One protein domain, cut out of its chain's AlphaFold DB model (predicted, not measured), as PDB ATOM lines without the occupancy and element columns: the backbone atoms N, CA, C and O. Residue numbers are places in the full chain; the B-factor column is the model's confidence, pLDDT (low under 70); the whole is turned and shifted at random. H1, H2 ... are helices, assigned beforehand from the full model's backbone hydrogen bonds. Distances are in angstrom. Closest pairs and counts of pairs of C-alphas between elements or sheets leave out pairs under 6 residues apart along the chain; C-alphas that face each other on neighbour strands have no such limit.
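AT A GLANCE: This is residues 2 to 17 and 24 to 49 of the 262 residues of a protein of Clostridiales bacterium (UniProt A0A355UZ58). A short helix, H1, crosses beside one long helix, H2, at nearly a right angle, with few contacts between them, and residues 35 to 49, of which 35 to 47 belong to H2, stick out as a free arm. The printed part has 42 residues with two named helices, H1 then H2, and no named strand: all helix. It is loose, with a radius of gyration of the C-alphas of 12.0 A, and spans 37 by 24 by 18 A, only just elongated.

IN THESE COORDINATES: Find C-alpha 3 at (181.702, 153.962, 198.894); from there H1, residues 3 to 14, runs 16.4 A. H2, residues 25 to 47, runs 32.9 A from C-alpha 25 to C-alpha 47 at (182.151, 136.699, 217.645).

HOW THE PARTS SIT: Look at Leu 10 and Tyr 31: their C-alphas, the closest of H1 and H2, are 7.4 A apart, and the helices are close but not clearly touching. Their lines are about perpendicular, at 83 degrees. In H1 and H2 every O i to N i+4 pair is within hydrogen-bond range.

THE WHOLE: The C-alphas farthest apart, Asp 24 and Lys 49, are 37.9 A apart. Residues 18 to 23 are not printed; C-alphas 17 and 24 are 16.3 A apart across this cut. Residues 2 to 17 have pLDDT under 70.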
ATOM      1  N   LYS A   2     181.845 156.798 194.952       44.91
ATOM      2  CA  LYS A   2     182.059 155.380 195.304       44.91
ATOM      3  C   LYS A   2     182.239 155.262 196.823       44.91
ATOM      4  O   LYS A   2     182.903 156.096 197.426       44.91
ATOM      5  N   PHE A   3     181.686 154.214 197.438       43.72
ATOM      6  CA  PHE A   3     181.702 153.962 198.894       43.72
ATOM      7  C   PHE A   3     183.094 154.148 199.545       43.72
ATOM      8  O   PHE A   3     183.204 154.557 200.696       43.72
ATOM      9  N   ALA A   4     184.169 153.892 198.789       47.28
ATOM     10  CA  ALA A   4     185.557 154.089 199.205       47.28
ATOM     11  C   ALA A   4     185.974 155.567 199.380       47.28
ATOM     12  O   ALA A   4     186.737 155.874 200.293       47.28
ATOM     13  N   GLU A   5     185.464 156.489 198.560       49.25
ATOM     14  CA  GLU A   5     185.775 157.926 198.650       49.25
ATOM     15  C   GLU A   5     185.106 158.552 199.878       49.25
ATOM     16  O   GLU A   5     185.752 159.265 200.643       49.25
ATOM     17  N   ILE A   6     183.845 158.182 200.132       57.06
ATOM     18  CA  ILE A   6     183.090 158.568 201.335       57.06
ATOM     19  C   ILE A   6     183.810 158.074 202.601       57.06
ATOM     20  O   ILE A   6     183.976 158.826 203.562       57.06
ATOM     21  N   LYS A   7     184.328 156.837 202.572       56.50
ATOM     22  CA  LYS A   7     185.081 156.226 203.677       56.50
ATOM     23  C   LYS A   7     186.345 157.015 204.028       56.50
ATOM     24  O   LYS A   7     186.615 157.229 205.203       56.50
ATOM     25  N   ILE A   8     187.105 157.473 203.030       58.38
ATOM     26  CA  ILE A   8     188.334 158.254 203.250       58.38
ATOM     27  C   ILE A   8     188.009 159.655 203.779       58.38
ATOM     28  O   ILE A   8     188.703 160.137 204.675       58.38
ATOM     29  N   ILE A   9     186.962 160.301 203.259       58.25
ATOM     30  CA  ILE A   9     186.562 161.654 203.670       58.25
ATOM     31  C   ILE A   9     186.043 161.652 205.113       58.25
ATOM     32  O   ILE A   9     186.528 162.436 205.929       58.25
ATOM     33  N   LEU A  10     185.140 160.728 205.461       55.59
ATOM     34  CA  LEU A  10     184.618 160.598 206.825       55.59
ATOM     35  C   LEU A  10     185.724 160.203 207.809       55.59
ATOM     36  O   LEU A  10     185.854 160.823 208.858       55.59
ATOM     37  N   TYR A  11     186.597 159.254 207.457       58.75
ATOM     38  CA  TYR A  11     187.700 158.845 208.334       58.75
ATOM     39  C   TYR A  11     188.719 159.975 208.577       58.75
ATOM     40  O   TYR A  11     189.222 160.133 209.690       58.75
ATOM     41  N   LYS A  12     189.001 160.806 207.559       55.97
ATOM     42  CA  LYS A  12     189.870 161.990 207.691       55.97
ATOM     43  C   LYS A  12     189.225 163.112 208.511       55.97
ATOM     44  O   LYS A  12     189.939 163.737 209.292       55.97
ATOM     45  N   LYS A  13     187.914 163.351 208.365       52.84
ATOM     46  CA  LYS A  13     187.172 164.339 209.171       52.84
ATOM     47  C   LYS A  13     187.074 163.907 210.646       52.84
ATOM     48  O   LYS A  13     187.302 164.717 211.528       52.84
ATOM     49  N   VAL A  14     186.857 162.616 210.920       51.81
ATOM     50  CA  VAL A  14     186.617 162.069 212.275       51.81
ATOM     51  C   VAL A  14     187.880 161.962 213.143       51.81
ATOM     52  O   VAL A  14     187.787 162.033 214.366       51.81
ATOM     53  N   LYS A  15     189.083 161.846 212.558       50.69
ATOM     54  CA  LYS A  15     190.339 161.825 213.340       50.69
ATOM     55  C   LYS A  15     190.611 163.155 214.069       50.69
ATOM     56  O   LYS A  15     191.409 163.190 215.002       50.69
ATOM     57  N   LYS A  16     189.933 164.233 213.668       49.09
ATOM     58  CA  LYS A  16     189.774 165.454 214.456       49.09
ATOM     59  C   LYS A  16     188.407 165.362 215.137       49.09
ATOM     60  O   LYS A  16     187.396 165.563 214.482       49.09
ATOM     61  N   MET A  17     188.350 165.079 216.438       46.28
ATOM     62  CA  MET A  17     187.104 165.021 217.236       46.28
ATOM     63  C   MET A  17     186.298 166.349 217.283       46.28
ATOM     64  O   MET A  17     185.438 166.505 218.140       46.28
ATOM     65  N   ASP A  24     175.987 168.497 207.848       83.75
ATOM     66  CA  ASP A  24     174.575 168.640 207.495       83.75
ATOM     67  C   ASP A  24     173.770 167.379 207.873       83.75
ATOM     68  O   ASP A  24     174.315 166.347 208.274       83.75
ATOM     69  N   GLU A  25     172.443 167.456 207.799       83.12
ATOM     70  CA  GLU A  25     171.563 166.364 208.226       83.12
ATOM     71  C   GLU A  25     171.805 165.057 207.447       83.12
ATOM     72  O   GLU A  25     171.805 163.971 208.033       83.12
ATOM     73  N   ASN A  26     172.097 165.149 206.147       84.12
ATOM     74  CA  ASN A  26     172.383 163.996 205.298       84.12
ATOM     75  C   ASN A  26     173.766 163.402 205.617       84.12
ATOM     76  O   ASN A  26     173.913 162.184 205.725       84.12
ATOM     77  N   GLU A  27     174.775 164.246 205.840       82.56
ATOM     78  CA  GLU A  27     176.105 163.825 206.285       82.56
ATOM     79  C   GLU A  27     176.056 163.145 207.666       82.56
ATOM     80  O   GLU A  27     176.725 162.127 207.877       82.56
ATOM     81  N   ARG A  28     175.228 163.642 208.598       79.88
ATOM     82  CA  ARG A  28     175.000 163.008 209.912       79.88
ATOM     83  C   ARG A  28     174.340 161.638 209.774       79.88
ATOM     84  O   ARG A  28     174.781 160.696 210.436       79.88
ATOM     85  N   LEU A  29     173.338 161.508 208.901       83.62
ATOM     86  CA  LEU A  29     172.660 160.234 208.644       83.62
ATOM     87  C   LEU A  29     173.633 159.202 208.050       83.62
ATOM     88  O   LEU A  29     173.757 158.087 208.560       83.62
ATOM     89  N   GLN A  30     174.401 159.603 207.034       83.12
ATOM     90  CA  GLN A  30     175.425 158.758 206.411       83.12
ATOM     91  C   GLN A  30     176.512 158.345 207.407       83.12
ATOM     92  O   GLN A  30     176.975 157.200 207.392       83.12
ATOM     93  N   TYR A  31     176.917 159.250 208.299       80.56
ATOM     94  CA  TYR A  31     177.880 158.940 209.349       80.56
ATOM     95  C   TYR A  31     177.320 157.954 210.381       80.56
ATOM     96  O   TYR A  31     178.022 157.012 210.760       80.56
ATOM     97  N   ALA A  32     176.065 158.118 210.806       84.31
ATOM     98  CA  ALA A  32     175.403 157.189 211.718       84.31
ATOM     99  C   ALA A  32     175.302 155.779 211.110       84.31
ATOM    100  O   ALA A  32     175.677 154.799 211.758       84.31
ATOM    101  N   GLU A  33     174.900 155.669 209.840       85.94
ATOM    102  CA  GLU A  33     174.885 154.391 209.118       85.94
ATOM    103  C   GLU A  33     176.282 153.778 208.978       85.94
ATOM    104  O   GLU A  33     176.458 152.566 209.150       85.94
ATOM    105  N   PHE A  34     177.290 154.600 208.675       84.69
ATOM    106  CA  PHE A  34     178.677 154.153 208.575       84.69
ATOM    107  C   PHE A  34     179.190 153.606 209.911       84.69
ATOM    108  O   PHE A  34     179.763 152.514 209.941       84.69
ATOM    109  N   ARG A  35     178.944 154.319 211.017       83.75
ATOM    110  CA  ARG A  35     179.301 153.860 212.369       83.75
ATOM    111  C   ARG A  35     178.596 152.562 212.727       83.75
ATOM    112  O   ARG A  35     179.258 151.640 213.192       83.75
ATOM    113  N   LYS A  36     177.295 152.458 212.448       86.25
ATOM    114  CA  LYS A  36     176.522 151.236 212.697       86.25
ATOM    115  C   LYS A  36     177.116 150.036 211.955       86.25
ATOM    116  O   LYS A  36     177.308 148.977 212.544       86.25
ATOM    117  N   LYS A  37     177.478 150.209 210.678       87.00
ATOM    118  CA  LYS A  37     178.146 149.159 209.886       87.00
ATOM    119  C   LYS A  37     179.520 148.793 210.450       87.00
ATOM    120  O   LYS A  37     179.849 147.612 210.498       87.00
ATOM    121  N   LEU A  38     180.310 149.782 210.870       87.69
ATOM    122  CA  LEU A  38     181.637 149.549 211.441       87.69
ATOM    123  C   LEU A  38     181.560 148.780 212.769       87.69
ATOM    124  O   LEU A  38     182.309 147.823 212.956       87.69
ATOM    125  N   ASN A  39     180.632 149.156 213.650       87.31
ATOM    126  CA  ASN A  39     180.403 148.463 214.915       87.31
ATOM    127  C   ASN A  39     179.940 147.021 214.685       87.31
ATOM    128  O   ASN A  39     180.479 146.106 215.301       87.31
ATOM    129  N   LEU A  40     179.004 146.802 213.753       88.12
ATOM    130  CA  LEU A  40     178.542 145.458 213.407       88.12
ATOM    131  C   LEU A  40     179.692 144.580 212.895       88.12
ATOM    132  O   LEU A  40     179.839 143.445 213.331       88.12
ATOM    133  N   GLN A  41     180.549 145.112 212.019       89.75
ATOM    134  CA  GLN A  41     181.728 144.386 211.536       89.75
ATOM    135  C   GLN A  41     182.708 144.048 212.667       89.75
ATOM    136  O   GLN A  41     183.271 142.956 212.683       89.75
ATOM    137  N   ALA A  42     182.908 144.962 213.620       89.94
ATOM    138  CA  ALA A  42     183.751 144.712 214.783       89.94
ATOM    139  C   ALA A  42     183.154 143.635 215.709       89.94
ATOM    140  O   ALA A  42     183.885 142.748 216.150       89.94
ATOM    141  N   ALA A  43     181.838 143.670 215.947       92.50
ATOM    142  CA  ALA A  43     181.116 142.645 216.699       92.50
ATOM    143  C   ALA A  43     181.233 141.267 216.047       92.50
ATOM    144  O   ALA A  43     181.563 140.292 216.719       92.50
ATOM    145  N   GLU A  44     181.013 141.180 214.734       93.19
ATOM    146  CA  GLU A  44     181.152 139.926 213.990       93.19
ATOM    147  C   GLU A  44     182.593 139.404 214.032       93.19
ATOM    148  O   GLU A  44     182.806 138.216 214.257       93.19
ATOM    149  N   ALA A  45     183.592 140.282 213.910       93.62
ATOM    150  CA  ALA A  45     184.995 139.891 214.033       93.62
ATOM    151  C   ALA A  45     185.353 139.382 215.442       93.62
ATOM    152  O   ALA A  45     186.202 138.501 215.574       93.62
ATOM    153  N   GLN A  46     184.729 139.916 216.498       95.12
ATOM    154  CA  GLN A  46     184.896 139.391 217.856       95.12
ATOM    155  C   GLN A  46     184.170 138.054 218.039       95.12
ATOM    156  O   GLN A  46     184.775 137.113 218.552       95.12
ATOM    157  N   ALA A  47     182.919 137.943 217.585       96.44
ATOM    158  CA  ALA A  47     182.151 136.699 217.645       96.44
ATOM    159  C   ALA A  47     182.837 135.563 216.865       96.44
ATOM    160  O   ALA A  47     182.899 134.435 217.349       96.44
ATOM    161  N   GLY A  48     183.471 135.880 215.733       97.56
ATOM    162  CA  GLY A  48     184.256 134.935 214.936       97.56
ATOM    163  C   GLY A  48     185.500 134.373 215.638       97.56
ATOM    164  O   GLY A  48     186.076 133.403 215.158       97.56
ATOM    165  N   LYS A  49     185.921 134.927 216.784       97.94
ATOM    166  CA  LYS A  49     186.984 134.332 217.621       97.94
ATOM    167  C   LYS A  49     186.467 133.237 218.554       97.94
ATOM    168  O   LYS A  49     187.281 132.521 219.139       97.94
TER     169      LYS A  49